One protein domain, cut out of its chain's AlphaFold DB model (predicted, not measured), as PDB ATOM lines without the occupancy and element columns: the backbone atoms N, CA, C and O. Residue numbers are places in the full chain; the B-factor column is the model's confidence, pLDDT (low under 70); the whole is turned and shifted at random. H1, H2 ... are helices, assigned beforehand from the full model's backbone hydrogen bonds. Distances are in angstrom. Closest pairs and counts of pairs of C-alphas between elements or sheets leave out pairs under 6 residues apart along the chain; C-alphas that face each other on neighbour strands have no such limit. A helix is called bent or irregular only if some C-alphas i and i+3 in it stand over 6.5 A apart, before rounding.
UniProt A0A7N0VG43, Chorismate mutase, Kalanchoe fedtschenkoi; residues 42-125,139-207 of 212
ATOM      1  N   ALA A  42      -9.956  52.352  29.732       88.00
ATOM      2  CA  ALA A  42     -10.562  52.771  28.464       88.00
ATOM      3  C   ALA A  42     -11.956  52.152  28.251       88.00
ATOM      4  O   ALA A  42     -12.877  52.806  27.745       88.00
ATOM      5  N   VAL A  43     -12.133  50.893  28.667       90.25
ATOM      6  CA  VAL A  43     -13.442  50.233  28.678       90.25
ATOM      7  C   VAL A  43     -14.383  50.938  29.652       90.25
ATOM      8  O   VAL A  43     -15.519  51.223  29.279       90.25
ATOM      9  N   ARG A  44     -13.930  51.266  30.870       91.44
ATOM     10  CA  ARG A  44     -14.731  51.998  31.865       91.44
ATOM     11  C   ARG A  44     -15.190  53.351  31.321       91.44
ATOM     12  O   ARG A  44     -16.387  53.629  31.356       91.44
ATOM     13  N   ASP A  45     -14.280  54.137  30.755       93.38
ATOM     14  CA  ASP A  45     -14.586  55.455  30.188       93.38
ATOM     15  C   ASP A  45     -15.598  55.360  29.040       93.38
ATOM     16  O   ASP A  45     -16.529  56.163  28.928       93.38
ATOM     17  N   THR A  46     -15.460  54.338  28.192       94.12
ATOM     18  CA  THR A  46     -16.415  54.097  27.107       94.12
ATOM     19  C   THR A  46     -17.788  53.715  27.653       94.12
ATOM     20  O   THR A  46     -18.795  54.248  27.190       94.12
ATOM     21  N   LEU A  47     -17.858  52.845  28.665       94.75
ATOM     22  CA  LEU A  47     -19.122  52.448  29.287       94.75
ATOM     23  C   LEU A  47     -19.866  53.635  29.913       94.75
ATOM     24  O   LEU A  47     -21.087  53.694  29.761       94.75
ATOM     25  N   ILE A  48     -19.148  54.571  30.546       95.44
ATOM     26  CA  ILE A  48     -19.715  55.816  31.096       95.44
ATOM     27  C   ILE A  48     -20.326  56.654  29.969       95.44
ATOM     28  O   ILE A  48     -21.503  56.996  30.002       95.44
ATOM     29  N   ARG A  49     -19.576  56.896  28.889       96.00
ATOM     30  CA  ARG A  49     -20.086  57.672  27.744       96.00
ATOM     31  C   ARG A  49     -21.299  57.032  27.067       96.00
ATOM     32  O   ARG A  49     -22.189  57.730  26.575       96.00
ATOM     33  N   LEU A  50     -21.318  55.703  26.976       96.19
ATOM     34  CA  LEU A  50     -22.452  54.968  26.416       96.19
ATOM     35  C   LEU A  50     -23.687  55.065  27.319       96.19
ATOM     36  O   LEU A  50     -24.799  55.130  26.802       96.19
ATOM     37  N   GLU A  51     -23.500  55.110  28.639       97.75
ATOM     38  CA  GLU A  51     -24.573  55.368  29.602       97.75
ATOM     39  C   GLU A  51     -25.165  56.769  29.413       97.75
ATOM     40  O   GLU A  51     -26.372  56.883  29.191       97.75
ATOM     41  N   ASP A  52     -24.325  57.806  29.357       96.69
ATOM     42  CA  ASP A  52     -24.772  59.182  29.101       96.69
ATOM     43  C   ASP A  52     -25.557  59.282  27.787       96.69
ATOM     44  O   ASP A  52     -26.627  59.890  27.717       96.69
ATOM     45  N   THR A  53     -25.067  58.617  26.736       97.44
ATOM     46  CA  THR A  53     -25.732  58.582  25.425       97.44
ATOM     47  C   THR A  53     -27.135  57.978  25.521       97.44
ATOM     48  O   THR A  53     -28.063  58.481  24.884       97.44
ATOM     49  N   ILE A  54     -27.319  56.917  26.314       98.25
ATOM     50  CA  ILE A  54     -28.639  56.312  26.533       98.25
ATOM     51  C   ILE A  54     -29.543  57.291  27.273       98.25
ATOM     52  O   ILE A  54     -30.666  57.514  26.827       98.25
ATOM     53  N   VAL A  55     -29.059  57.901  28.359       98.06
ATOM     54  CA  VAL A  55     -29.837  58.859  29.158       98.06
ATOM     55  C   VAL A  55     -30.336  60.008  28.285       98.06
ATOM     56  O   VAL A  55     -31.540  60.266  28.246       98.06
ATOM     57  N   PHE A  56     -29.448  60.642  27.515       97.56
ATOM     58  CA  PHE A  56     -29.838  61.717  26.603       97.56
ATOM     59  C   PHE A  56     -30.818  61.243  25.529       97.56
ATOM     60  O   PHE A  56     -31.812  61.917  25.275       97.56
ATOM     61  N   SER A  57     -30.596  60.066  24.938       98.19
ATOM     62  CA  SER A  57     -31.504  59.532  23.913       98.19
ATOM     63  C   SER A  57     -32.914  59.294  24.464       98.19
ATOM     64  O   SER A  57     -33.902  59.609  23.799       98.19
ATOM     65  N   LEU A  58     -33.022  58.790  25.698       98.44
ATOM     66  CA  LEU A  58     -34.304  58.564  26.366       98.44
ATOM     67  C   LEU A  58     -35.013  59.883  26.700       98.44
ATOM     68  O   LEU A  58     -36.224  59.979  26.503       98.44
ATOM     69  N   ILE A  59     -34.274  60.908  27.145       97.94
ATOM     70  CA  ILE A  59     -34.817  62.258  27.373       97.94
ATOM     71  C   ILE A  59     -35.372  62.838  26.068       97.94
ATOM     72  O   ILE A  59     -36.481  63.371  26.055       97.94
ATOM     73  N   GLU A  60     -34.642  62.701  24.959       97.88
ATOM     74  CA  GLU A  60     -35.111  63.155  23.648       97.88
ATOM     75  C   GLU A  60     -36.365  62.400  23.192       97.88
ATOM     76  O   GLU A  60     -37.300  63.018  22.681       97.88
ATOM     77  N   ARG A  61     -36.443  61.083  23.428       98.31
ATOM     78  CA  ARG A  61     -37.641  60.303  23.086       98.31
ATOM     79  C   ARG A  61     -38.857  60.683  23.931       98.31
ATOM     80  O   ARG A  61     -39.970  60.682  23.402       98.31
ATOM     81  N   ALA A  62     -38.660  61.023  25.203       97.88
ATOM     82  CA  ALA A  62     -39.735  61.391  26.126       97.88
ATOM     83  C   ALA A  62     -40.462  62.697  25.744       97.88
ATOM     84  O   ALA A  62     -41.553  62.957  26.248       97.88
ATOM     85  N   LYS A  63     -39.896  63.502  24.831       97.56
ATOM     86  CA  LYS A  63     -40.544  64.713  24.293       97.56
ATOM     87  C   LYS A  63     -41.776  64.413  23.435       97.56
ATOM     88  O   LYS A  63     -42.618  65.291  23.279       97.56
ATOM     89  N   TYR A  64     -41.877  63.200  22.890       98.12
ATOM     90  CA  TYR A  64     -43.001  62.763  22.062       98.12
ATOM     91  C   TYR A  64     -43.877  61.779  22.850       98.12
ATOM     92  O   TYR A  64     -43.345  60.963  23.615       98.12
ATOM     93  N   PRO A  65     -45.206  61.784  22.662       98.12
ATOM     94  CA  PRO A  65     -46.069  60.781  23.262       98.12
ATOM     95  C   PRO A  65     -45.792  59.393  22.664       98.12
ATOM     96  O   PRO A  65     -44.925  59.199  21.800       98.12
ATOM     97  N   ILE A  66     -46.502  58.387  23.169       97.50
ATOM     98  CA  ILE A  66     -46.275  57.007  22.755       97.50
ATOM     99  C   ILE A  66     -46.499  56.812  21.254       97.50
ATOM    100  O   ILE A  66     -45.766  56.026  20.688       97.50
ATOM    101  N   ASN A  67     -47.415  57.526  20.584       97.38
ATOM    102  CA  ASN A  67     -47.646  57.400  19.134       97.38
ATOM    103  C   ASN A  67     -47.891  55.939  18.702       97.38
ATOM    104  O   ASN A  67     -47.239  55.406  17.801       97.38
ATOM    105  N   SER A  68     -48.830  55.254  19.370       96.25
ATOM    106  CA  SER A  68     -49.036  53.800  19.245       96.25
ATOM    107  C   SER A  68     -49.246  53.303  17.808       96.25
ATOM    108  O   SER A  68     -48.883  52.164  17.500       96.25
ATOM    109  N   ALA A  69     -49.781  54.141  16.913       95.56
ATOM    110  CA  ALA A  69     -49.940  53.817  15.496       95.56
ATOM    111  C   ALA A  69     -48.609  53.442  14.814       95.56
ATOM    112  O   ALA A  69     -48.596  52.595  13.923       95.56
ATOM    113  N   MET A  70     -47.477  53.993  15.269       96.00
ATOM    114  CA  MET A  70     -46.149  53.719  14.707       96.00
ATOM    115  C   MET A  70     -45.708  52.260  14.837       96.00
ATOM    116  O   MET A  70     -44.964  51.760  13.986       96.00
ATOM    117  N   TYR A  71     -46.133  51.591  15.907       95.44
ATOM    118  CA  TYR A  71     -45.729  50.222  16.236       95.44
ATOM    119  C   TYR A  71     -46.743  49.187  15.743       95.44
ATOM    120  O   TYR A  71     -46.423  48.002  15.671       95.44
ATOM    121  N   ASN A  72     -47.938  49.631  15.350       92.94
ATOM    122  CA  ASN A  72     -48.999  48.781  14.833       92.94
ATOM    123  C   ASN A  72     -48.760  48.434  13.351       92.94
ATOM    124  O   ASN A  72     -48.646  49.313  12.498       92.94
ATOM    125  N   GLU A  73     -48.712  47.140  13.029       89.81
ATOM    126  CA  GLU A  73     -48.500  46.655  11.657       89.81
ATOM    127  C   GLU A  73     -49.690  46.918  10.723       89.81
ATOM    128  O   GLU A  73     -49.515  46.986   9.508       89.81
ATOM    129  N   SER A  74     -50.889  47.101  11.278       87.62
ATOM    130  CA  SER A  74     -52.126  47.349  10.531       87.62
ATOM    131  C   SER A  74     -52.464  48.834  10.380       87.62
ATOM    132  O   SER A  74     -53.469  49.158   9.755       87.62
ATOM    133  N   ALA A  75     -51.654  49.747  10.928       85.06
ATOM    134  CA  ALA A  75     -51.951  51.182  10.893       85.06
ATOM    135  C   ALA A  75     -51.836  51.807   9.492       85.06
ATOM    136  O   ALA A  75     -52.328  52.911   9.278       85.06
ATOM    137  N   GLY A  76     -51.179  51.134   8.538       85.62
ATOM    138  CA  GLY A  76     -51.111  51.597   7.147       85.62
ATOM    139  C   GLY A  76     -50.375  52.928   6.954       85.62
ATOM    140  O   GLY A  76     -50.589  53.597   5.948       85.62
ATOM    141  N   LEU A  77     -49.500  53.316   7.893       89.00
ATOM    142  CA  LEU A  77     -48.778  54.600   7.866       89.00
ATOM    143  C   LEU A  77     -47.777  54.729   6.707       89.00
ATOM    144  O   LEU A  77     -47.332  55.831   6.396       89.00
ATOM    145  N   VAL A  78     -47.399  53.616   6.076       87.56
ATOM    146  CA  VAL A  78     -46.482  53.595   4.934       87.56
ATOM    147  C   VAL A  78     -47.210  53.012   3.730       87.56
ATOM    148  O   VAL A  78     -47.531  51.824   3.697       87.56
ATOM    149  N   ALA A  79     -47.450  53.848   2.720       85.38
ATOM    150  CA  ALA A  79     -48.098  53.422   1.486       85.38
ATOM    151  C   ALA A  79     -47.280  52.323   0.784       85.38
ATOM    152  O   ALA A  79     -46.077  52.468   0.566       85.38
ATOM    153  N   GLY A  80     -47.940  51.218   0.423       81.19
ATOM    154  CA  GLY A  80     -47.313  50.109  -0.306       81.19
ATOM    155  C   GLY A  80     -46.336  49.254   0.512       81.19
ATOM    156  O   GLY A  80     -45.617  48.446  -0.072       81.19
ATOM    157  N   HIS A  81     -46.291  49.401   1.841       80.81
ATOM    158  CA  HIS A  81     -45.457  48.578   2.714       80.81
ATOM    159  C   HIS A  81     -46.297  47.798   3.727       80.81
ATOM    160  O   HIS A  81     -47.160  48.355   4.401       80.81
ATOM    161  N   HIS A  82     -45.997  46.508   3.872       80.31
ATOM    162  CA  HIS A  82     -46.554  45.675   4.931       80.31
ATOM    163  C   HIS A  82     -45.638  45.717   6.158       80.31
ATOM    164  O   HIS A  82     -44.495  45.260   6.095       80.31
ATOM    165  N   GLY A  83     -46.142  46.248   7.271       86.81
ATOM    166  CA  GLY A  83     -45.430  46.300   8.545       86.81
ATOM    167  C   GLY A  83     -45.602  47.630   9.268       86.81
ATOM    168  O   GLY A  83     -46.142  48.594   8.728       86.81
ATOM    169  N   SER A  84     -45.132  47.679  10.513       94.00
ATOM    170  CA  SER A  84     -45.193  48.892  11.325       94.00
ATOM    171  C   SER A  84     -44.224  49.966  10.824       94.00
ATOM    172  O   SER A  84     -43.146  49.663  10.293       94.00
ATOM    173  N   PHE A  85     -44.589  51.236  11.022       96.31
ATOM    174  CA  PHE A  85     -43.783  52.386  10.602       96.31
ATOM    175  C   PHE A  85     -42.367  52.333  11.185       96.31
ATOM    176  O   PHE A  85     -41.396  52.553  10.463       96.31
ATOM    177  N   ILE A  86     -42.228  51.959  12.462       97.00
ATOM    178  CA  ILE A  86     -40.913  51.850  13.102       97.00
ATOM    179  C   ILE A  86     -40.028  50.790  12.427       97.00
ATOM    180  O   ILE A  86     -38.856  51.048  12.160       97.00
ATOM    181  N   LYS A  87     -40.568  49.614  12.071       95.81
ATOM    182  CA  LYS A  87     -39.792  48.553  11.406       95.81
ATOM    183  C   LYS A  87     -39.343  49.005  10.020       95.81
ATOM    184  O   LYS A  87     -38.204  48.740   9.637       95.81
ATOM    185  N   PHE A  88     -40.219  49.691   9.284       95.62
ATOM    186  CA  PHE A  88     -39.872  50.304   8.005       95.62
ATOM    187  C   PHE A  88     -38.732  51.314   8.170       95.62
ATOM    188  O   PHE A  88     -37.703  51.192   7.504       95.62
ATOM    189  N   PHE A  89     -38.888  52.266   9.093       96.31
ATOM    190  CA  PHE A  89     -37.920  53.329   9.340       96.31
ATOM    191  C   PHE A  89     -36.543  52.765   9.701       96.31
ATOM    192  O   PHE A  89     -35.550  53.097   9.054       96.31
ATOM    193  N   VAL A  90     -36.481  51.846  10.671       97.06
ATOM    194  CA  VAL A  90     -35.216  51.244  11.106       97.06
ATOM    195  C   VAL A  90     -34.556  50.477   9.962       97.06
ATOM    196  O   VAL A  90     -33.402  50.754   9.660       97.06
ATOM    197  N   LYS A  91     -35.271  49.599   9.242       96.00
ATOM    198  CA  LYS A  91     -34.691  48.851   8.107       96.00
ATOM    199  C   LYS A  91     -34.076  49.764   7.046       96.00
ATOM    200  O   LYS A  91     -32.990  49.480   6.547       96.00
ATOM    201  N   ARG A  92     -34.764  50.852   6.688       95.44
ATOM    202  CA  ARG A  92     -34.283  51.807   5.676       95.44
ATOM    203  C   ARG A  92     -33.039  52.548   6.156       95.44
ATOM    204  O   ARG A  92     -32.073  52.654   5.400       95.44
ATOM    205  N   THR A  93     -33.035  53.001   7.404       96.31
ATOM    206  CA  THR A  93     -31.888  53.704   7.985       96.31
ATOM    207  C   THR A  93     -30.695  52.772   8.190       96.31
ATOM    208  O   THR A  93     -29.564  53.145   7.892       96.31
ATOM    209  N   GLU A  94     -30.914  51.527   8.619       96.69
ATOM    210  CA  GLU A  94     -29.841  50.537   8.720       96.69
ATOM    211  C   GLU A  94     -29.258  50.182   7.351       96.69
ATOM    212  O   GLU A  94     -28.041  50.095   7.227       96.69
ATOM    213  N   ALA A  95     -30.076  50.046   6.305       95.38
ATOM    214  CA  ALA A  95     -29.564  49.833   4.952       95.38
ATOM    215  C   ALA A  95     -28.647  50.986   4.503       95.38
ATOM    216  O   ALA A  95     -27.571  50.730   3.962       95.38
ATOM    217  N   LEU A  96     -29.025  52.238   4.791       95.06
ATOM    218  CA  LEU A  96     -28.190  53.412   4.519       95.06
ATOM    219  C   LEU A  96     -26.884  53.387   5.330       95.06
ATOM    220  O   LEU A  96     -25.799  53.567   4.781       95.06
ATOM    221  N   HIS A  97     -26.962  53.108   6.632       94.94
ATOM    222  CA  HIS A  97     -25.780  52.983   7.486       94.94
ATOM    223  C   HIS A  97     -24.847  51.842   7.048       94.94
ATOM    224  O   HIS A  97     -23.629  51.966   7.165       94.94
ATOM    225  N   ALA A  98     -25.399  50.742   6.527       93.56
ATOM    226  CA  ALA A  98     -24.625  49.626   5.992       93.56
ATOM    227  C   ALA A  98     -23.825  50.034   4.752       93.56
ATOM    228  O   ALA A  98     -22.642  49.715   4.666       93.56
ATOM    229  N   GLN A  99     -24.430  50.807   3.840       93.31
ATOM    230  CA  GLN A  99     -23.726  51.365   2.678       93.31
ATOM    231  C   GLN A  99     -22.562  52.271   3.096       93.31
ATOM    232  O   GLN A  99     -21.519  52.259   2.449       93.31
ATOM    233  N   ALA A 100     -22.722  53.002   4.202       91.75
ATOM    234  CA  ALA A 100     -21.677  53.828   4.802       91.75
ATOM    235  C   ALA A 100     -20.634  53.034   5.622       91.75
ATOM    236  O   ALA A 100     -19.740  53.633   6.215       91.75
ATOM    237  N   GLY A 101     -20.736  51.702   5.689       90.31
ATOM    238  CA  GLY A 101     -19.770  50.838   6.372       90.31
ATOM    239  C   GLY A 101     -19.952  50.712   7.889       90.31
ATOM    240  O   GLY A 101     -19.104  50.110   8.545       90.31
ATOM    241  N   ARG A 102     -21.052  51.221   8.470       91.75
ATOM    242  CA  ARG A 102     -21.278  51.232   9.932       91.75
ATOM    243  C   ARG A 102     -21.141  49.846  10.570       91.75
ATOM    244  O   ARG A 102     -20.448  49.695  11.569       91.75
ATOM    245  N   TYR A 103     -21.767  48.833   9.972       91.38
ATOM    246  CA  TYR A 103     -21.776  47.459  10.498       91.38
ATOM    247  C   TYR A 103     -20.505  46.658  10.183       91.38
ATOM    248  O   TYR A 103     -20.463  45.457  10.428       91.38
ATOM    249  N   GLY A 104     -19.468  47.308   9.644       87.56
ATOM    250  CA  GLY A 104     -18.111  46.761   9.646       87.56
ATOM    251  C   GLY A 104     -17.403  46.919  10.998       87.56
ATOM    252  O   GLY A 104     -16.398  46.253  11.230       87.56
ATOM    253  N   SER A 105     -17.910  47.787  11.883       88.25
ATOM    254  CA  SER A 105     -17.389  47.977  13.241       88.25
ATOM    255  C   SER A 105     -17.798  46.834  14.173       88.25
ATOM    256  O   SER A 105     -18.962  46.439  14.187       88.25
ATOM    257  N   GLU A 106     -16.873  46.354  15.010       89.44
ATOM    258  CA  GLU A 106     -17.143  45.314  16.020       89.44
ATOM    259  C   GLU A 106     -18.082  45.793  17.148       89.44
ATOM    260  O   GLU A 106     -18.695  44.980  17.843       89.44
ATOM    261  N   GLU A 107     -18.231  47.112  17.312       90.00
ATOM    262  CA  GLU A 107     -19.140  47.729  18.289       90.00
ATOM    263  C   GLU A 107     -20.595  47.805  17.795       90.00
ATOM    264  O   GLU A 107     -21.523  47.946  18.596       90.00
ATOM    265  N   GLU A 108     -20.820  47.716  16.482       93.31
ATOM    266  CA  GLU A 108     -22.126  47.954  15.866       93.31
ATOM    267  C   GLU A 108     -22.856  46.646  15.564       93.31
ATOM    268  O   GLU A 108     -22.324  45.740  14.929       93.31
ATOM    269  N   ASN A 109     -24.123  46.559  15.971       95.56
ATOM    270  CA  ASN A 109     -24.960  45.380  15.761       95.56
ATOM    271  C   ASN A 109     -26.279  45.834  15.120       95.56
ATOM    272  O   ASN A 109     -26.998  46.644  15.705       95.56
ATOM    273  N   ALA A 110     -26.603  45.323  13.929       96.44
ATOM    274  CA  ALA A 110     -27.846  45.660  13.228       96.44
ATOM    275  C   ALA A 110     -29.064  44.947  13.836       96.44
ATOM    276  O   ALA A 110     -28.970  43.787  14.255       96.44
ATOM    277  N   PHE A 111     -30.215  45.613  13.869       97.44
ATOM    278  CA  PHE A 111     -31.503  45.038  14.265       97.44
ATOM    279  C   PHE A 111     -32.099  44.158  13.161       97.44
ATOM    280  O   PHE A 111     -32.735  43.146  13.458       97.44
ATOM    281  N   PHE A 112     -31.849  44.491  11.891       95.88
ATOM    282  CA  PHE A 112     -32.329  43.741  10.728       95.88
ATOM    283  C   PHE A 112     -31.169  43.308   9.815       95.88
ATOM    284  O   PHE A 112     -31.067  43.773   8.676       95.88
ATOM    285  N   PRO A 113     -30.310  42.367  10.259       92.62
ATOM    286  CA  PRO A 113     -29.134  41.939   9.497       92.62
ATOM    287  C   PRO A 113     -29.477  41.359   8.113       92.62
ATOM    288  O   PRO A 113     -28.728  41.547   7.161       92.62
ATOM    289  N   GLY A 114     -30.642  40.717   7.963       90.31
ATOM    290  CA  GLY A 114     -31.115  40.186   6.676       90.31
ATOM    291  C   GLY A 114     -31.581  41.247   5.668       90.31
ATOM    292  O   GLY A 114     -31.998  40.895   4.571       90.31
ATOM    293  N   SER A 115     -31.571  42.531   6.033       87.31
ATOM    294  CA  SER A 115     -31.999  43.652   5.178       87.31
ATOM    295  C   SER A 115     -30.870  44.647   4.885       87.31
ATOM    296  O   SER A 115     -31.128  45.724   4.347       87.31
ATOM    297  N   LEU A 116     -29.625  44.316   5.246       89.69
ATOM    298  CA  LEU A 116     -28.480  45.201   5.050       89.69
ATOM    299  C   LEU A 116     -28.041  45.238   3.582       89.69
ATOM    300  O   LEU A 116     -28.035  44.229   2.883       89.69
ATOM    301  N   SER A 117     -27.654  46.427   3.127       85.31
ATOM    302  CA  SER A 117     -27.044  46.635   1.810       85.31
ATOM    303  C   SER A 117     -25.532  46.405   1.860       85.31
ATOM    304  O   SER A 117     -24.917  46.520   2.919       85.31
ATOM    305  N   CYS A 118     -24.923  46.125   0.705       85.31
ATOM    306  CA  CYS A 118     -23.468  46.049   0.589       85.31
ATOM    307  C   CYS A 118     -22.821  47.412   0.906       85.31
ATOM    308  O   CYS A 118     -23.359  48.452   0.517       85.31
ATOM    309  N   SER A 119     -21.673  47.402   1.591       87.12
ATOM    310  CA  SER A 119     -20.896  48.621   1.851       87.12
ATOM    311  C   SER A 119     -20.390  49.212   0.536       87.12
ATOM    312  O   SER A 119     -19.811  48.500  -0.283       87.12
ATOM    313  N   LEU A 120     -20.584  50.517   0.352       87.38
ATOM    314  CA  LEU A 120     -20.084  51.274  -0.801       87.38
ATOM    315  C   LEU A 120     -18.762  51.988  -0.490       87.38
ATOM    316  O   LEU A 120     -18.102  52.499  -1.391       87.38
ATOM    317  N   VAL A 121     -18.378  52.024   0.786       87.06
ATOM    318  CA  VAL A 121     -17.146  52.649   1.266       87.06
ATOM    319  C   VAL A 121     -16.068  51.584   1.456       87.06
ATOM    320  O   VAL A 121     -16.351  50.468   1.906       87.06
ATOM    321  N   SER A 122     -14.821  51.933   1.122       77.81
ATOM    322  CA  SER A 122     -13.653  51.081   1.354       77.81
ATOM    323  C   SER A 122     -13.492  50.775   2.843       77.81
ATOM    324  O   SER A 122     -13.394  51.692   3.661       77.81
ATOM    325  N   SER A 123     -13.422  49.492   3.189       71.00
ATOM    326  CA  SER A 123     -13.208  49.066   4.572       71.00
ATOM    327  C   SER A 123     -11.765  49.326   5.008       71.00
ATOM    328  O   SER A 123     -10.819  49.004   4.284       71.00
ATOM    329  N   ARG A 124     -11.581  49.885   6.207       65.94
ATOM    330  CA  ARG A 124     -10.264  49.951   6.855       65.94
ATOM    331  C   ARG A 124      -9.913  48.546   7.370       65.94
ATOM    332  O   ARG A 124     -10.812  47.871   7.869       65.94
ATOM    333  N   PRO A 125      -8.653  48.079   7.279       66.69
ATOM    334  CA  PRO A 125      -8.278  46.781   7.832       66.69
ATOM    335  C   PRO A 125      -8.668  46.701   9.313       66.69
ATOM    336  O   PRO A 125      -8.254  47.538  10.119       66.69
ATOM    337  N   LEU A 139     -28.010  40.257  20.381       96.81
ATOM    338  CA  LEU A 139     -29.146  40.294  21.306       96.81
ATOM    339  C   LEU A 139     -30.215  41.317  20.897       96.81
ATOM    340  O   LEU A 139     -31.147  41.581  21.652       96.81
ATOM    341  N   ASN A 140     -30.113  41.918  19.707       97.81
ATOM    342  CA  ASN A 140     -31.002  43.003  19.290       97.81
ATOM    343  C   ASN A 140     -32.484  42.626  19.263       97.81
ATOM    344  O   ASN A 140     -33.326  43.505  19.424       97.81
ATOM    345  N   LYS A 141     -32.820  41.342  19.102       97.38
ATOM    346  CA  LYS A 141     -34.206  40.874  19.213       97.38
ATOM    347  C   LYS A 141     -34.770  41.114  20.619       97.38
ATOM    348  O   LYS A 141     -35.868  41.645  20.744       97.38
ATOM    349  N   ASP A 142     -34.005  40.766  21.649       98.00
ATOM    350  CA  ASP A 142     -34.418  40.917  23.046       98.00
ATOM    351  C   ASP A 142     -34.370  42.389  23.472       98.00
ATOM    352  O   ASP A 142     -35.253  42.870  24.178       98.00
ATOM    353  N   ILE A 143     -33.381  43.140  22.974       98.44
ATOM    354  CA  ILE A 143     -33.275  44.590  23.191       98.44
ATOM    355  C   ILE A 143     -34.470  45.321  22.581       98.44
ATOM    356  O   ILE A 143     -35.030  46.207  23.220       98.44
ATOM    357  N   TRP A 144     -34.869  44.948  21.364       98.44
ATOM    358  CA  TRP A 144     -36.041  45.513  20.704       98.44
ATOM    359  C   TRP A 144     -37.309  45.258  21.517       98.44
ATOM    360  O   TRP A 144     -38.076  46.187  21.757       98.44
ATOM    361  N   ASP A 145     -37.521  44.013  21.948       98.00
ATOM    362  CA  ASP A 145     -38.686  43.634  22.750       98.00
ATOM    363  C   ASP A 145     -38.731  44.396  24.080       98.00
ATOM    364  O   ASP A 145     -39.733  45.036  24.393       98.00
ATOM    365  N   MET A 146     -37.616  44.418  24.817       98.25
ATOM    366  CA  MET A 146     -37.487  45.176  26.062       98.25
ATOM    367  C   MET A 146     -37.767  46.666  25.842       98.25
ATOM    368  O   MET A 146     -38.553  47.262  26.581       98.25
ATOM    369  N   TYR A 147     -37.174  47.267  24.808       98.62
ATOM    370  CA  TYR A 147     -37.345  48.686  24.527       98.62
ATOM    371  C   TYR A 147     -38.804  49.027  24.212       98.62
ATOM    372  O   TYR A 147     -39.394  49.869  24.883       98.62
ATOM    373  N   ILE A 148     -39.401  48.353  23.226       97.50
ATOM    374  CA  ILE A 148     -40.738  48.688  22.722       97.50
ATOM    375  C   ILE A 148     -41.832  48.310  23.722       97.50
ATOM    376  O   ILE A 148     -42.753  49.093  23.945       97.50
ATOM    377  N   ASN A 149     -41.744  47.123  24.326       96.88
ATOM    378  CA  ASN A 149     -42.843  46.569  25.118       96.88
ATOM    379  C   ASN A 149     -42.742  46.891  26.611       96.88
ATOM    380  O   ASN A 149     -43.746  46.783  27.314       96.88
ATOM    381  N   GLN A 150     -41.562  47.275  27.108       96.75
ATOM    382  CA  GLN A 150     -41.352  47.519  28.538       96.75
ATOM    383  C   GLN A 150     -40.880  48.943  28.819       96.75
ATOM    384  O   GLN A 150     -41.498  49.624  29.630       96.75
ATOM    385  N   LEU A 151     -39.818  49.416  28.162       97.75
ATOM    386  CA  LEU A 151     -39.218  50.713  28.489       97.75
ATOM    387  C   LEU A 151     -40.012  51.895  27.924       97.75
ATOM    388  O   LEU A 151     -40.303  52.848  28.645       97.75
ATOM    389  N   LEU A 152     -40.380  51.836  26.646       97.88
ATOM    390  CA  LEU A 152     -41.047  52.925  25.942       97.88
ATOM    391  C   LEU A 152     -42.358  53.378  26.627       97.88
ATOM    392  O   LEU A 152     -42.526  54.587  26.814       97.88
ATOM    393  N   PRO A 153     -43.255  52.478  27.088       97.00
ATOM    394  CA  PRO A 153     -44.465  52.879  27.811       97.00
ATOM    395  C   PRO A 153     -44.202  53.531  29.176       97.00
ATOM    396  O   PRO A 153     -45.086  54.191  29.711       97.00
ATOM    397  N   LEU A 154     -43.017  53.329  29.766       97.50
ATOM    398  CA  LEU A 154     -42.652  53.907  31.063       97.50
ATOM    399  C   LEU A 154     -42.092  55.327  30.940       97.50
ATOM    400  O   LEU A 154     -42.199  56.098  31.890       97.50
ATOM    401  N   ILE A 155     -41.482  55.660  29.800       96.69
ATOM    402  CA  ILE A 155     -40.807  56.950  29.584       96.69
ATOM    403  C   ILE A 155     -41.632  57.937  28.748       96.69
ATOM    404  O   ILE A 155     -41.248  59.097  28.638       96.69
ATOM    405  N   THR A 156     -42.735  57.494  28.138       97.19
ATOM    406  CA  THR A 156     -43.577  58.325  27.265       97.19
ATOM    407  C   THR A 156     -44.948  58.583  27.875       97.19
ATOM    408  O   THR A 156     -45.521  57.737  28.561       97.19
ATOM    409  N   ALA A 157     -45.501  59.766  27.605       97.00
ATOM    410  CA  ALA A 157     -46.894  60.054  27.913       97.00
ATOM    411  C   ALA A 157     -47.831  59.316  26.940       97.00
ATOM    412  O   ALA A 157     -47.491  59.074  25.779       97.00
ATOM    413  N   GLY A 158     -49.042  58.995  27.394       96.69
ATOM    414  CA  GLY A 158     -50.093  58.508  26.501       96.69
ATOM    415  C   GLY A 158     -50.533  59.600  25.523       96.69
ATOM    416  O   GLY A 158     -50.638  60.764  25.904       96.69
ATOM    417  N   GLY A 159     -50.810  59.222  24.276       97.06
ATOM    418  CA  GLY A 159     -51.310  60.140  23.254       97.06
ATOM    419  C   GLY A 159     -50.730  59.882  21.872       97.06
ATOM    420  O   GLY A 159     -49.919  58.970  21.674       97.06
ATOM    421  N   ASP A 160     -51.169  60.716  20.938       97.50
ATOM    422  CA  ASP A 160     -50.694  60.752  19.564       97.50
ATOM    423  C   ASP A 160     -50.575  62.214  19.119       97.50
ATOM    424  O   ASP A 160     -51.558  62.955  19.172       97.50
ATOM    425  N   ASP A 161     -49.369  62.641  18.754       97.19
ATOM    426  CA  ASP A 161     -49.090  63.999  18.276       97.19
ATOM    427  C   ASP A 161     -48.812  64.064  16.766       97.19
ATOM    428  O   ASP A 161     -48.530  65.139  16.237       97.19
ATOM    429  N   GLY A 162     -48.867  62.926  16.066       95.19
ATOM    430  CA  GLY A 162     -48.567  62.820  14.640       95.19
ATOM    431  C   GLY A 162     -47.090  63.000  14.259       95.19
ATOM    432  O   GLY A 162     -46.753  62.850  13.082       95.19
ATOM    433  N   ASN A 163     -46.176  63.266  15.203       96.75
ATOM    434  CA  ASN A 163     -44.746  63.483  14.932       96.75
ATOM    435  C   ASN A 163     -43.980  62.160  14.736       96.75
ATOM    436  O   ASN A 163     -42.903  61.941  15.299       96.75
ATOM    437  N   TYR A 164     -44.512  61.259  13.908       96.94
ATOM    438  CA  TYR A 164     -44.031  59.882  13.783       96.94
ATOM    439  C   TYR A 164     -42.577  59.772  13.327       96.94
ATOM    440  O   TYR A 164     -41.830  58.937  13.832       96.94
ATOM    441  N   ALA A 165     -42.151  60.617  12.385       95.69
ATOM    442  CA  ALA A 165     -40.781  60.591  11.876       95.69
ATOM    443  C   ALA A 165     -39.756  60.969  12.957       95.69
ATOM    444  O   ALA A 165     -38.713  60.326  13.068       95.69
ATOM    445  N   LEU A 166     -40.067  61.980  13.776       97.50
ATOM    446  CA  LEU A 166     -39.196  62.431  14.860       97.50
ATOM    447  C   LEU A 166     -39.166  61.416  16.007       97.50
ATOM    448  O   LEU A 166     -38.088  61.069  16.487       97.50
ATOM    449  N   ALA A 167     -40.329  60.874  16.380       98.25
ATOM    450  CA  ALA A 167     -40.418  59.805  17.367       98.25
ATOM    451  C   ALA A 167     -39.648  58.548  16.916       98.25
ATOM    452  O   ALA A 167     -38.887  57.996  17.705       98.25
ATOM    453  N   ALA A 168     -39.745  58.143  15.642       98.00
ATOM    454  CA  ALA A 168     -39.014  56.984  15.116       98.00
ATOM    455  C   ALA A 168     -37.497  57.207  15.069       98.00
ATOM    456  O   ALA A 168     -36.724  56.279  15.311       98.00
ATOM    457  N   ALA A 169     -37.056  58.430  14.762       98.31
ATOM    458  CA  ALA A 169     -35.645  58.791  14.824       98.31
ATOM    459  C   ALA A 169     -35.110  58.715  16.265       98.31
ATOM    460  O   ALA A 169     -34.033  58.159  16.486       98.31
ATOM    461  N   ALA A 170     -35.881  59.205  17.240       98.44
ATOM    462  CA  ALA A 170     -35.540  59.110  18.658       98.44
ATOM    463  C   ALA A 170     -35.557  57.656  19.171       98.44
ATOM    464  O   ALA A 170     -34.653  57.259  19.910       98.44
ATOM    465  N   ASP A 171     -36.517  56.835  18.725       98.62
ATOM    466  CA  ASP A 171     -36.551  55.394  19.007       98.62
ATOM    467  C   ASP A 171     -35.287  54.703  18.492       98.62
ATOM    468  O   ASP A 171     -34.635  53.951  19.217       98.62
ATOM    469  N   LEU A 172     -34.909  54.976  17.239       98.50
ATOM    470  CA  LEU A 172     -33.714  54.399  16.633       98.50
ATOM    471  C   LEU A 172     -32.440  54.813  17.379       98.50
ATOM    472  O   LEU A 172     -31.556  53.977  17.569       98.50
ATOM    473  N   ALA A 173     -32.344  56.070  17.822       98.44
ATOM    474  CA  ALA A 173     -31.223  56.539  18.632       98.44
ATOM    475  C   ALA A 173     -31.125  55.765  19.957       98.44
ATOM    476  O   ALA A 173     -30.053  55.255  20.288       98.44
ATOM    477  N   CYS A 174     -32.250  55.585  20.660       98.69
ATOM    478  CA  CYS A 174     -32.308  54.777  21.880       98.69
ATOM    479  C   CYS A 174     -31.879  53.330  21.619       98.69
ATOM    480  O   CYS A 174     -31.001  52.805  22.301       98.69
ATOM    481  N   LEU A 175     -32.469  52.691  20.607       98.69
ATOM    482  CA  LEU A 175     -32.190  51.307  20.236       98.69
ATOM    483  C   LEU A 175     -30.707  51.096  19.902       98.69
ATOM    484  O   LEU A 175     -30.097  50.149  20.397       98.69
ATOM    485  N   GLN A 176     -30.101  51.988  19.116       98.25
ATOM    486  CA  GLN A 176     -28.678  51.908  18.775       98.25
ATOM    487  C   GLN A 176     -27.774  52.144  19.990       98.25
ATOM    488  O   GLN A 176     -26.796  51.415  20.159       98.25
ATOM    489  N   ALA A 177     -28.098  53.113  20.852       98.12
ATOM    490  CA  ALA A 177     -27.325  53.391  22.061       98.12
ATOM    491  C   ALA A 177     -27.364  52.208  23.046       98.12
ATOM    492  O   ALA A 177     -26.319  51.749  23.513       98.12
ATOM    493  N   ILE A 178     -28.559  51.658  23.292       98.56
ATOM    494  CA  ILE A 178     -28.764  50.486  24.152       98.56
ATOM    495  C   ILE A 178     -28.071  49.258  23.555       98.56
ATOM    496  O   ILE A 178     -27.350  48.557  24.268       98.56
ATOM    497  N   SER A 179     -28.234  49.019  22.248       98.44
ATOM    498  CA  SER A 179     -27.558  47.928  21.542       98.44
ATOM    499  C   SER A 179     -26.051  48.001  21.728       98.44
ATOM    500  O   SER A 179     -25.450  47.020  22.173       98.44
ATOM    501  N   ARG A 180     -25.443  49.166  21.480       97.50
ATOM    502  CA  ARG A 180     -24.000  49.344  21.639       97.50
ATOM    503  C   ARG A 180     -23.568  49.091  23.082       97.50
ATOM    504  O   ARG A 180     -22.660  48.302  23.300       97.50
ATOM    505  N   ARG A 181     -24.247  49.675  24.078       97.44
ATOM    506  CA  ARG A 181     -23.905  49.520  25.506       97.44
ATOM    507  C   ARG A 181     -23.998  48.084  26.013       97.44
ATOM    508  O   ARG A 181     -23.157  47.679  26.818       97.44
ATOM    509  N   ILE A 182     -25.018  47.339  25.589       97.00
ATOM    510  CA  ILE A 182     -25.210  45.939  25.983       97.00
ATOM    511  C   ILE A 182     -24.162  45.060  25.298       97.00
ATOM    512  O   ILE A 182     -23.474  44.285  25.963       97.00
ATOM    513  N   HIS A 183     -23.977  45.214  23.985       96.88
ATOM    514  CA  HIS A 183     -22.989  44.430  23.244       96.88
ATOM    515  C   HIS A 183     -21.546  44.808  23.583       96.88
ATOM    516  O   HIS A 183     -20.656  43.982  23.385       96.88
ATOM    517  N   TYR A 184     -21.302  45.981  24.179       95.81
ATOM    518  CA  TYR A 184     -19.986  46.341  24.707       95.81
ATOM    519  C   TYR A 184     -19.499  45.375  25.799       95.81
ATOM    520  O   TYR A 184     -18.300  45.268  26.051       95.81
ATOM    521  N   GLY A 185     -20.406  44.581  26.383       93.94
ATOM    522  CA  GLY A 185     -20.058  43.440  27.229       93.94
ATOM    523  C   GLY A 185     -19.095  42.443  26.569       93.94
ATOM    524  O   GLY A 185     -18.352  41.781  27.285       93.94
ATOM    525  N   LYS A 186     -19.034  42.375  25.228       93.81
ATOM    526  CA  LYS A 186     -18.031  41.587  24.487       93.81
ATOM    527  C   LYS A 186     -16.605  42.064  24.786       93.81
ATOM    528  O   LYS A 186     -15.753  41.248  25.111       93.81
ATOM    529  N   PHE A 187     -16.373  43.377  24.751       93.00
ATOM    530  CA  PHE A 187     -15.075  43.974  25.075       93.00
ATOM    531  C   PHE A 187     -14.744  43.820  26.557       93.00
ATOM    532  O   PHE A 187     -13.618  43.485  26.906       93.00
ATOM    533  N   VAL A 188     -15.740  43.981  27.436       93.19
ATOM    534  CA  VAL A 188     -15.567  43.731  28.877       93.19
ATOM    535  C   VAL A 188     -15.147  42.281  29.135       93.19
ATOM    536  O   VAL A 188     -14.252  42.042  29.941       93.19
ATOM    537  N   ALA A 189     -15.781  41.317  28.465       92.19
ATOM    538  CA  ALA A 189     -15.456  39.901  28.599       92.19
ATOM    539  C   ALA A 189     -14.053  39.584  28.070       92.19
ATOM    540  O   ALA A 189     -13.319  38.864  28.739       92.19
ATOM    541  N   GLU A 190     -13.669  40.150  26.922       92.62
ATOM    542  CA  GLU A 190     -12.328  39.994  26.347       92.62
ATOM    543  C   GLU A 190     -11.255  40.518  27.312       92.62
ATOM    544  O   GLU A 190     -10.341  39.784  27.673       92.62
ATOM    545  N   VAL A 191     -11.408  41.744  27.827       91.94
ATOM    546  CA  VAL A 191     -10.435  42.330  28.765       91.94
ATOM    547  C   VAL A 191     -10.333  41.520  30.053       91.94
ATOM    548  O   VAL A 191      -9.230  41.244  30.511       91.94
ATOM    549  N   LYS A 192     -11.463  41.084  30.621       90.94
ATOM    550  CA  LYS A 192     -11.457  40.227  31.815       90.94
ATOM    551  C   LYS A 192     -10.789  38.878  31.550       90.94
ATOM    552  O   LYS A 192     -10.040  38.398  32.394       90.94
ATOM    553  N   PHE A 193     -11.040  38.273  30.389       91.81
ATOM    554  CA  PHE A 193     -10.396  37.021  30.005       91.81
ATOM    555  C   PHE A 193      -8.883  37.187  29.855       91.81
ATOM    556  O   PHE A 193      -8.140  36.306  30.273       91.81
ATOM    557  N   LEU A 194      -8.412  38.298  29.287       90.62
ATOM    558  CA  LEU A 194      -6.979  38.575  29.157       90.62
ATOM    559  C   LEU A 194      -6.306  38.835  30.514       90.62
ATOM    560  O   LEU A 194      -5.150  38.460  30.685       90.62
ATOM    561  N   ASP A 195      -7.028  39.424  31.469       90.50
ATOM    562  CA  ASP A 195      -6.538  39.702  32.826       90.50
ATOM    563  C   ASP A 195      -6.348  38.421  33.669       90.50
ATOM    564  O   ASP A 195      -5.335  38.277  34.348       90.50
ATOM    565  N   ASP A 196      -7.263  37.443  33.573       92.56
ATOM    566  CA  ASP A 196      -7.158  36.149  34.284       92.56
ATOM    567  C   ASP A 196      -7.543  34.946  33.401       92.56
ATOM    568  O   ASP A 196      -8.500  34.197  33.644       92.56
ATOM    569  N   SER A 197      -6.785  34.746  32.321       94.62
ATOM    570  CA  SER A 197      -7.057  33.670  31.357       94.62
ATOM    571  C   SER A 197      -7.143  32.268  31.984       94.62
ATOM    572  O   SER A 197      -8.027  31.508  31.565       94.62
ATOM    573  N   PRO A 198      -6.287  31.866  32.952       96.06
ATOM    574  CA  PRO A 198      -6.369  30.544  33.573       96.06
ATOM    575  C   PRO A 198      -7.698  30.290  34.294       96.06
ATOM    576  O   PRO A 198      -8.304  29.234  34.078       96.06
ATOM    577  N   GLU A 199      -8.178  31.241  35.099       94.19
ATOM    578  CA  GLU A 199      -9.422  31.073  35.853       94.19
ATOM    579  C   GLU A 199     -10.638  31.047  34.926       94.19
ATOM    580  O   GLU A 199     -11.440  30.107  34.974       94.19
ATOM    581  N   TYR A 200     -10.749  32.004  33.999       93.94
ATOM    582  CA  TYR A 200     -11.858  32.000  33.043       93.94
ATOM    583  C   TYR A 200     -11.825  30.760  32.142       93.94
ATOM    584  O   TYR A 200     -12.876  30.180  31.872       93.94
ATOM    585  N   THR A 201     -10.648  30.264  31.741       95.06
ATOM    586  CA  THR A 201     -10.535  29.000  30.990       95.06
ATOM    587  C   THR A 201     -11.069  27.817  31.793       95.06
ATOM    588  O   THR A 201     -11.790  26.971  31.249       95.06
ATOM    589  N   ARG A 202     -10.742  27.743  33.089       96.06
ATOM    590  CA  ARG A 202     -11.249  26.705  33.993       96.06
ATOM    591  C   ARG A 202     -12.778  26.758  34.083       96.06
ATOM    592  O   ARG A 202     -13.428  25.726  33.910       96.06
ATOM    593  N   LEU A 203     -13.348  27.946  34.284       94.38
ATOM    594  CA  LEU A 203     -14.798  28.159  34.387       94.38
ATOM    595  C   LEU A 203     -15.536  27.869  33.070       94.38
ATOM    596  O   LEU A 203     -16.563  27.189  33.084       94.38
ATOM    597  N   ILE A 204     -14.986  28.299  31.927       94.38
ATOM    598  CA  ILE A 204     -15.536  28.040  30.586       94.38
ATOM    599  C   ILE A 204     -15.575  26.534  30.304       94.38
ATOM    600  O   ILE A 204     -16.605  26.015  29.869       94.38
ATOM    601  N   ARG A 205     -14.488  25.803  30.596       95.19
ATOM    602  CA  ARG A 205     -14.440  24.337  30.428       95.19
ATOM    603  C   ARG A 205     -15.445  23.621  31.327       95.19
ATOM    604  O   ARG A 205     -16.054  22.647  30.896       95.19
ATOM    605  N   ALA A 206     -15.644  24.127  32.541       95.62
ATOM    606  CA  ALA A 206     -16.633  23.612  33.482       95.62
ATOM    607  C   ALA A 206     -18.078  24.049  33.166       95.62
ATOM    608  O   ALA A 206     -19.005  23.560  33.808       95.62
ATOM    609  N   ARG A 207     -18.289  24.947  32.188       90.44
ATOM    610  CA  ARG A 207     -19.589  25.553  31.842       90.44
ATOM    611  C   ARG A 207     -20.290  26.215  33.036       90.44
ATOM    612  O   ARG A 207     -21.515  26.191  33.138       90.44
TER     613      ARG A 207
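Overview. This is residues 42 to 125 and 139 to 207 of the 212 residues of the protein "Chorismate mutase" of Kalanchoe fedtschenkoi (UniProt A0A7N0VG43). Start with two long helices, H1 and H4, side by side and running opposite ways; H4 lies at the core, the shorter H2 meets it near the beginnings of both, with residues 86 to 90, and slants away from it as a V, and H3 packs on H4 with residues 140 to 147 at a steep tilt. Beyond H4, H5 carries on in nearly the same line as an arm, and H6 turns off at its far end, where residues 194 to 199 and 202 to 207 stick out. The printed part has 153 residues with six named helices, H1 to H6 in order, and no named strand; the class is all helix. It is only just loose, close to compact, with a radius of gyration of the C-alphas of 18.1 A and spans of 56 by 37 by 29 A.

Along the chain. Find C-alpha 42 at (-10.562, 52.771, 28.464); from there H1, residues 42 to 62, runs 30.5 A. Next comes H2, residues 85 to 99, 21.6 A long. After the cut look for H3, residues 140 to 155, 19.9 A long. H4, residues 164 to 183, begins at C-alpha 164 at (-44.031, 59.882, 13.783) and runs 27.8 A. H5 is residues 185 to 195, and H6 is residues 197 to 206, ending at C-alpha 206 at (-16.633, 23.612, 33.482).

Arrangement. Begin at H4, the hub, which touches three helices. H1 touches it at a shallow tilt of 22 degrees, opposite ways; the closest C-alphas, those of Arg 61 and Ala 170, are 5.0 A apart. H2 touches H4 with residues 86 to 90 alone, at a steep tilt of 60 degrees, the same way; the closest C-alphas, of Ile 86 and Ala 168, are 5.8 A apart. H3 touches H4 with residues 140 to 147 alone, at a steep tilt of 57 degrees, opposite ways, closest at the C-alphas of Asn 140 and Ser 179, 6.4 A. H3 has a kink of 35 degrees near residue 147 and is only just irregular, with C-alphas 149 and 152 6.7 A apart. H1 and H3 only just touch, with 3 pairs of C-alphas within 8 A, the closest those of Ala 62 and Ile 155 at 5.7 A. The helix packing is mostly crossed. H4 and H5 meet only through their link. H5 is close to H6 but not clearly touching it, with the C-alphas of Phe 193 and Tyr 200 closest at 6.0 A. In H1, H2, H4, H5 and H6 every O i to N i+4 pair is within hydrogen-bond range; in H3, 9 of 12 are.

Size, cuts and confidence. The C-alphas of Ala 79 and Pro 198, the two farthest apart, are 57.4 A apart. Residues 126 to 138 are not printed, and C-alphas 125 and 139 are 25.7 A apart across that cut. The link from H1 to H2, 22 residues, is long. The mean pLDDT of the printed part is 93.8, and residues 124 to 125 are under 70.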